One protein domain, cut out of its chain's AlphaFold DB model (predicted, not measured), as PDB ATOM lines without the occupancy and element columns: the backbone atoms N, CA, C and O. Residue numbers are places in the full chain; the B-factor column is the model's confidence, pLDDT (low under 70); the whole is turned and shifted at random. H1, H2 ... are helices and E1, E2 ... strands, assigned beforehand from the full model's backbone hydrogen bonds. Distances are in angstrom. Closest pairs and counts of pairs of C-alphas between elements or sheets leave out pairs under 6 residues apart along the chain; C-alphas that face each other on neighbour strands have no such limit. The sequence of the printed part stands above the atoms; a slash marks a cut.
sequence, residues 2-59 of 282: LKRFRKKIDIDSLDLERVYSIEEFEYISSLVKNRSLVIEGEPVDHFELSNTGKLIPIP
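What this domain is: This is residues 2 to 59 of the 282 residues of the protein "Putative restriction endonuclease-domain-containing protein" of Rhizophagus sp. MUCL 43196 (UniProt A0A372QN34). Two small strand hairpins, E1 with E2 and E3 with E4, follow each other at a sharp turn, and the helix H2 packs beside E3 of the second. The short helix H1 lies at the end far from the E1 and E2 hairpin, and a long loop, residues 6 to 21, leads from it to H2. The printed part has 58 residues, in the order H1, H2, E1, E2, E3, E4, with two antiparallel two-stranded sheets, E1 - E2 and E3 - E4. The class is mixed, helices and strands; the whole is compact, with a radius of gyration of the C-alphas of 10.6 A and spans of 28 by 26 by 16 A.

Where its parts are: Find C-alpha 2 at (-1.126, 5.766, 16.498), where H1, residues 2 to 5, begins. H2, residues 22 to 32, runs 15.5 A from C-alpha 22 at (8.057, -0.474, 24.058). Then come E1, residues 37 to 39, E2, residues 42 to 44, E3, residues 46 to 49, 10.3 A long, and E4, residues 55 to 58, 9.4 A, ending at C-alpha 58 (21.238, 8.979, 18.572).

How they stand to each other: H1 and H2 only just touch, with 3 pairs of C-alphas within 8 A, the closest those of Leu 2 and Tyr 27 at 6.9 A. Every O i to N i+4 pair in H2 is within hydrogen-bond range; H1 is too short for one, but its one O i to N i+3 pair is within range. The closest C-alphas of H2 and E3 are those of Ser 29 and His 46, 6.3 A apart. In the hairpin E1 and E2, look at N 39 and O 42, 2.9 A apart. E2 runs on into E3 at 80 degrees. In the hairpin E3 and E4, N 48 and O 56 are 2.9 A apart. H1 is apart from the four strands.

The domain as a whole: The C-alphas farthest apart are those of Arg 4 and Gly 41, at 28.9 A. The printed part has no cut; H1 to H2 is a long link of 16 residues. Look for pLDDT under 70 at residues 2 to 3 and 6 to 7 of the model.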
ATOM      1  N   LEU A   2      -1.564   4.364  16.675       57.75
ATOM      2  CA  LEU A   2      -1.126   5.766  16.498       57.75
ATOM      3  C   LEU A   2      -2.013   6.838  17.181       57.75
ATOM      4  O   LEU A   2      -1.511   7.697  17.896       57.75
ATOM      5  N   LYS A   3      -3.349   6.764  17.041       59.88
ATOM      6  CA  LYS A   3      -4.276   7.769  17.618       59.88
ATOM      7  C   LYS A   3      -4.260   7.841  19.157       59.88
ATOM      8  O   LYS A   3      -4.618   8.877  19.705       59.88
ATOM      9  N   ARG A   4      -3.868   6.764  19.854       71.19
ATOM     10  CA  ARG A   4      -3.877   6.694  21.330       71.19
ATOM     11  C   ARG A   4      -2.733   7.499  21.952       71.19
ATOM     12  O   ARG A   4      -2.924   8.102  23.001       71.19
ATOM     13  N   PHE A   5      -1.568   7.494  21.310       71.62
ATOM     14  CA  PHE A   5      -0.354   8.121  21.836       71.62
ATOM     15  C   PHE A   5      -0.202   9.581  21.415       71.62
ATOM     16  O   PHE A   5       0.351  10.368  22.172       71.62
ATOM     17  N   ARG A   6      -0.803   9.978  20.285       62.00
ATOM     18  CA  ARG A   6      -0.791  11.362  19.785       62.00
ATOM     19  C   ARG A   6      -1.340  12.406  20.772       62.00
ATOM     20  O   ARG A   6      -1.022  13.574  20.639       62.00
ATOM     21  N   LYS A   7      -2.157  12.001  21.752       63.53
ATOM     22  CA  LYS A   7      -2.666  12.887  22.819       63.53
ATOM     23  C   LYS A   7      -1.787  12.927  24.083       63.53
ATOM     24  O   LYS A   7      -2.103  13.681  24.989       63.53
ATOM     25  N   LYS A   8      -0.765  12.070  24.188       76.88
ATOM     26  CA  LYS A   8       0.034  11.854  25.413       76.88
ATOM     27  C   LYS A   8       1.536  12.084  25.240       76.88
ATOM     28  O   LYS A   8       2.250  12.114  26.236       76.88
ATOM     29  N   ILE A   9       2.021  12.143  24.005       85.62
ATOM     30  CA  ILE A   9       3.434  12.345  23.690       85.62
ATOM     31  C   ILE A   9       3.505  13.541  22.759       85.62
ATOM     32  O   ILE A   9       2.985  13.479  21.642       85.62
ATOM     33  N   ASP A  10       4.135  14.601  23.250       86.44
ATOM     34  CA  ASP A  10       4.604  15.694  22.420       86.44
ATOM     35  C   ASP A  10       5.975  15.303  21.859       86.44
ATOM     36  O   ASP A  10       6.905  15.034  22.614       86.44
ATOM     37  N   ILE A  11       6.074  15.176  20.535       84.31
ATOM     38  CA  ILE A  11       7.321  14.765  19.875       84.31
ATOM     39  C   ILE A  11       8.343  15.910  19.841       84.31
ATOM     40  O   ILE A  11       9.537  15.649  19.756       84.31
ATOM     41  N   ASP A  12       7.877  17.156  19.953       83.38
ATOM     42  CA  ASP A  12       8.722  18.355  19.907       83.38
ATOM     43  C   ASP A  12       9.267  18.734  21.282       83.38
ATOM     44  O   ASP A  12      10.145  19.584  21.402       83.38
ATOM     45  N   SER A  13       8.770  18.063  22.320       86.94
ATOM     46  CA  SER A  13       9.195  18.228  23.702       86.94
ATOM     47  C   SER A  13       9.226  16.863  24.396       86.94
ATOM     48  O   SER A  13       8.433  16.559  25.290       86.94
ATOM     49  N   LEU A  14      10.121  15.988  23.926       90.50
ATOM     50  CA  LEU A  14      10.344  14.684  24.551       90.50
ATOM     51  C   LEU A  14      11.098  14.844  25.879       90.50
ATOM     52  O   LEU A  14      12.188  15.404  25.923       90.50
ATOM     53  N   ASP A  15      10.533  14.288  26.949       91.31
ATOM     54  CA  ASP A  15      11.170  14.193  28.263       91.31
ATOM     55  C   ASP A  15      12.088  12.961  28.317       91.31
ATOM     56  O   ASP A  15      11.616  11.837  28.475       91.31
ATOM     57  N   LEU A  16      13.403  13.152  28.194       91.94
ATOM     58  CA  LEU A  16      14.375  12.048  28.224       91.94
ATOM     59  C   LEU A  16      14.484  11.351  29.593       91.94
ATOM     60  O   LEU A  16      14.986  10.228  29.677       91.94
ATOM     61  N   GLU A  17      13.990  11.981  30.660       93.12
ATOM     62  CA  GLU A  17      13.984  11.410  32.005       93.12
ATOM     63  C   GLU A  17      12.764  10.516  32.254       93.12
ATOM     64  O   GLU A  17      12.773   9.675  33.164       93.12
ATOM     65  N   ARG A  18      11.739  10.628  31.404       93.88
ATOM     66  CA  ARG A  18      10.547   9.786  31.444       93.88
ATOM     67  C   ARG A  18      10.861   8.332  31.072       93.88
ATOM     68  O   ARG A  18      11.651   8.025  30.181       93.88
ATOM     69  N   VAL A  19      10.139   7.414  31.717       94.25
ATOM     70  CA  VAL A  19      10.095   5.995  31.342       94.25
ATOM     71  C   VAL A  19       9.056   5.777  30.236       94.25
ATOM     72  O   VAL A  19       7.868   6.067  30.414       94.25
ATOM     73  N   TYR A  20       9.501   5.236  29.107       93.62
ATOM     74  CA  TYR A  20       8.692   4.909  27.938       93.62
ATOM     75  C   TYR A  20       8.486   3.400  27.819       93.62
ATOM     76  O   TYR A  20       9.406   2.599  27.985       93.62
ATOM     77  N   SER A  21       7.258   3.002  27.492       92.25
ATOM     78  CA  SER A  21       6.963   1.616  27.108       92.25
ATOM     79  C   SER A  21       7.510   1.281  25.715       92.25
ATOM     80  O   SER A  21       7.758   2.170  24.902       92.25
ATOM     81  N   ILE A  22       7.632  -0.011  25.393       91.50
ATOM     82  CA  ILE A  22       8.057  -0.474  24.058       91.50
ATOM     83  C   ILE A  22       7.119   0.053  22.965       91.50
ATOM     84  O   ILE A  22       7.575   0.436  21.895       91.50
ATOM     85  N   GLU A  23       5.813   0.105  23.225       90.62
ATOM     86  CA  GLU A  23       4.833   0.627  22.273       90.62
ATOM     87  C   GLU A  23       4.971   2.140  22.057       90.62
ATOM     88  O   GLU A  23       4.695   2.634  20.964       90.62
ATOM     89  N   GLU A  24       5.377   2.884  23.087       92.75
ATOM     90  CA  GLU A  24       5.661   4.316  22.973       92.75
ATOM     91  C   GLU A  24       6.981   4.564  22.252       92.75
ATOM     92  O   GLU A  24       7.028   5.435  21.389       92.75
ATOM     93  N   PHE A  25       8.009   3.760  22.529       93.19
ATOM     94  CA  PHE A  25       9.251   3.761  21.763       93.19
ATOM     95  C   PHE A  25       8.978   3.484  20.279       93.19
ATOM     96  O   PHE A  25       9.328   4.299  19.437       93.19
ATOM     97  N   GLU A  26       8.259   2.403  19.947       90.94
ATOM     98  CA  GLU A  26       7.883   2.068  18.562       90.94
ATOM     99  C   GLU A  26       7.108   3.209  17.885       90.94
ATOM    100  O   GLU A  26       7.313   3.493  16.702       90.94
ATOM    101  N   TYR A  27       6.230   3.886  18.633       90.31
ATOM    102  CA  TYR A  27       5.513   5.059  18.148       90.31
ATOM    103  C   TYR A  27       6.462   6.223  17.841       90.31
ATOM    104  O   TYR A  27       6.428   6.739  16.727       90.31
ATOM    105  N   ILE A  28       7.325   6.602  18.782       90.81
ATOM    106  CA  ILE A  28       8.298   7.692  18.627       90.81
ATOM    107  C   ILE A  28       9.259   7.394  17.471       90.81
ATOM    108  O   ILE A  28       9.392   8.216  16.564       90.81
ATOM    109  N   SER A  29       9.828   6.186  17.421       89.31
ATOM    110  CA  SER A  29      10.703   5.736  16.332       89.31
ATOM    111  C   SER A  29      10.015   5.781  14.964       89.31
ATOM    112  O   SER A  29      10.678   5.954  13.948       89.31
ATOM    113  N   SER A  30       8.688   5.625  14.897       87.00
ATOM    114  CA  SER A  30       7.955   5.748  13.630       87.00
ATOM    115  C   SER A  30       7.799   7.193  13.145       87.00
ATOM    116  O   SER A  30       7.625   7.411  11.946       87.00
ATOM    117  N   LEU A  31       7.862   8.171  14.053       85.62
ATOM    118  CA  LEU A  31       7.690   9.590  13.737       85.62
ATOM    119  C   LEU A  31       8.994  10.229  13.255       85.62
ATOM    120  O   LEU A  31       8.971  10.963  12.269       85.62
ATOM    121  N   VAL A  32      10.120   9.894  13.892       84.50
ATOM    122  CA  VAL A  32      11.444  10.440  13.534       84.50
ATOM    123  C   VAL A  32      11.923  10.034  12.141       84.50
ATOM    124  O   VAL A  32      12.663  10.768  11.502       84.50
ATOM    125  N   LYS A  33      11.395   8.938  11.582       76.69
ATOM    126  CA  LYS A  33      11.681   8.522  10.194       76.69
ATOM    127  C   LYS A  33      11.305   9.557   9.136       76.69
ATOM    128  O   LYS A  33      11.827   9.504   8.032       76.69
ATOM    129  N   ASN A  34      10.357  10.439   9.444       76.12
ATOM    130  CA  ASN A  34       9.835  11.422   8.494       76.12
ATOM    131  C   ASN A  34      10.086  12.863   8.956       76.12
ATOM    132  O   ASN A  34       9.532  13.794   8.370       76.12
ATOM    133  N   ARG A  35      10.847  13.055  10.041       79.00
ATOM    134  CA  ARG A  35      11.095  14.363  10.644       79.00
ATOM    135  C   ARG A  35      12.362  14.330  11.493       79.00
ATOM    136  O   ARG A  35      12.428  13.562  12.447       79.00
ATOM    137  N   SER A  36      13.285  15.246  11.224       73.38
ATOM    138  CA  SER A  36      14.427  15.498  12.105       73.38
ATOM    139  C   SER A  36      13.962  16.159  13.402       73.38
ATOM    140  O   SER A  36      13.234  17.157  13.367       73.38
ATOM    141  N   LEU A  37      14.375  15.607  14.542       86.44
ATOM    142  CA  LEU A  37      14.220  16.251  15.844       86.44
ATOM    143  C   LEU A  37      15.516  16.961  16.215       86.44
ATOM    144  O   LEU A  37      16.584  16.559  15.771       86.44
ATOM    145  N   VAL A  38      15.411  18.004  17.033       86.75
ATOM    146  CA  VAL A  38      16.568  18.653  17.650       86.75
ATOM    147  C   VAL A  38      16.401  18.532  19.155       86.75
ATOM    148  O   VAL A  38      15.390  18.977  19.699       86.75
ATOM    149  N   ILE A  39      17.364  17.904  19.818       86.00
ATOM    150  CA  ILE A  39      17.367  17.680  21.263       86.00
ATOM    151  C   ILE A  39      18.679  18.233  21.800       86.00
ATOM    152  O   ILE A  39      19.744  17.858  21.329       86.00
ATOM    153  N   GLU A  40      18.592  19.165  22.751       85.19
ATOM    154  CA  GLU A  40      19.766  19.833  23.341       85.19
ATOM    155  C   GLU A  40      20.696  20.497  22.301       85.19
ATOM    156  O   GLU A  40      21.892  20.642  22.524       85.19
ATOM    157  N   GLY A  41      20.138  20.940  21.168       83.69
ATOM    158  CA  GLY A  41      20.884  21.580  20.077       83.69
ATOM    159  C   GLY A  41      21.420  20.616  19.016       83.69
ATOM    160  O   GLY A  41      21.848  21.077  17.962       83.69
ATOM    161  N   GLU A  42      21.317  19.306  19.238       84.12
ATOM    162  CA  GLU A  42      21.812  18.282  18.317       84.12
ATOM    163  C   GLU A  42      20.670  17.648  17.511       84.12
ATOM    164  O   GLU A  42      19.603  17.354  18.070       84.12
ATOM    165  N   PRO A  43      20.853  17.409  16.199       88.31
ATOM    166  CA  PRO A  43      19.888  16.658  15.417       88.31
ATOM    167  C   PRO A  43      19.817  15.204  15.901       88.31
ATOM    168  O   PRO A  43      20.826  14.594  16.240       88.31
ATOM    169  N   VAL A  44      18.614  14.637  15.890       87.62
ATOM    170  CA  VAL A  44      18.321  13.248  16.259       87.62
ATOM    171  C   VAL A  44      17.431  12.644  15.180       87.62
ATOM    172  O   VAL A  44      16.355  13.173  14.885       87.62
ATOM    173  N   ASP A  45      17.870  11.530  14.599       86.31
ATOM    174  CA  ASP A  45      17.133  10.798  13.560       86.31
ATOM    175  C   ASP A  45      16.628   9.424  14.037       86.31
ATOM    176  O   ASP A  45      15.688   8.870  13.460       86.31
ATOM    177  N   HIS A  46      17.168   8.900  15.142       90.25
ATOM    178  CA  HIS A  46      16.652   7.712  15.813       90.25
ATOM    179  C   HIS A  46      16.966   7.683  17.316       90.25
ATOM    180  O   HIS A  46      17.677   8.522  17.862       90.25
ATOM    181  N   PHE A  47      16.382   6.701  18.005       92.62
ATOM    182  CA  PHE A  47      16.555   6.494  19.439       92.62
ATOM    183  C   PHE A  47      16.916   5.044  19.739       92.62
ATOM    184  O   PHE A  47      16.411   4.119  19.096       92.62
ATOM    185  N   GLU A  48      17.687   4.853  20.801       94.50
ATOM    186  CA  GLU A  48      17.746   3.602  21.552       94.50
ATOM    187  C   GLU A  48      16.879   3.697  22.818       94.50
ATOM    188  O   GLU A  48      16.469   4.781  23.242       94.50
ATOM    189  N   LEU A  49      16.588   2.551  23.437       95.19
ATOM    190  CA  LEU A  49      15.858   2.477  24.703       95.19
ATOM    191  C   LEU A  49      16.761   1.853  25.765       95.19
ATOM    192  O   LEU A  49      17.289   0.757  25.567       95.19
ATOM    193  N   SER A  50      16.954   2.541  26.889       92.94
ATOM    194  CA  SER A  50      17.799   2.076  27.992       92.94
ATOM    195  C   SER A  50      17.139   0.942  28.787       92.94
ATOM    196  O   SER A  50      15.934   0.742  28.737       92.94
ATOM    197  N   ASN A  51      17.895   0.228  29.626       89.44
ATOM    198  CA  ASN A  51      17.319  -0.777  30.538       89.44
ATOM    199  C   ASN A  51      16.342  -0.203  31.581       89.44
ATOM    200  O   ASN A  51      15.622  -0.980  32.202       89.44
ATOM    201  N   THR A  52      16.325   1.115  31.789       90.31
ATOM    202  CA  THR A  52      15.358   1.804  32.654       90.31
ATOM    203  C   THR A  52      14.172   2.368  31.866       90.31
ATOM    204  O   THR A  52      13.359   3.086  32.438       90.31
ATOM    205  N   GLY A  53      14.082   2.084  30.561       92.44
ATOM    206  CA  GLY A  53      13.036   2.587  29.671       92.44
ATOM    207  C   GLY A  53      13.186   4.062  29.288       92.44
ATOM    208  O   GLY A  53      12.217   4.661  28.837       92.44
ATOM    209  N   LYS A  54      14.367   4.662  29.470       95.00
ATOM    210  CA  LYS A  54      14.641   6.037  29.024       95.00
ATOM    211  C   LYS A  54      15.065   6.055  27.559       95.00
ATOM    212  O   LYS A  54      15.753   5.132  27.112       95.00
ATOM    213  N   LEU A  55      14.680   7.101  26.832       94.31
ATOM    214  CA  LEU A  55      15.126   7.315  25.456       94.31
ATOM    215  C   LEU A  55      16.580   7.775  25.441       94.31
ATOM    216  O   LEU A  55      16.967   8.661  26.197       94.31
ATOM    217  N   ILE A  56      17.370   7.176  24.560       92.12
ATOM    218  CA  ILE A  56      18.741   7.596  24.289       92.12
ATOM    219  C   ILE A  56      18.740   8.187  22.876       92.12
ATOM    220  O   ILE A  56      18.544   7.423  21.926       92.12
ATOM    221  N   PRO A  57      18.885   9.516  22.721       91.25
ATOM    222  CA  PRO A  57      18.960  10.139  21.405       91.25
ATOM    223  C   PRO A  57      20.232   9.692  20.693       91.25
ATOM    224  O   PRO A  57      21.310   9.696  21.291       91.25
ATOM    225  N   ILE A  58      20.101   9.308  19.425       88.31
ATOM    226  CA  ILE A  58      21.238   8.979  18.572       88.31
ATOM    227  C   ILE A  58      21.314  10.025  17.456       88.31
ATOM    228  O   ILE A  58      20.315  10.236  16.758       88.31
ATOM    229  N   PRO A  59      22.458  10.716  17.306       86.69
ATOM    230  CA  PRO A  59      22.632  11.675  16.229       86.69
ATOM    231  C   PRO A  59      22.705  10.967  14.866       86.69
ATOM    232  O   PRO A  59      23.055   9.781  14.805       86.69
TER     233      PRO A  59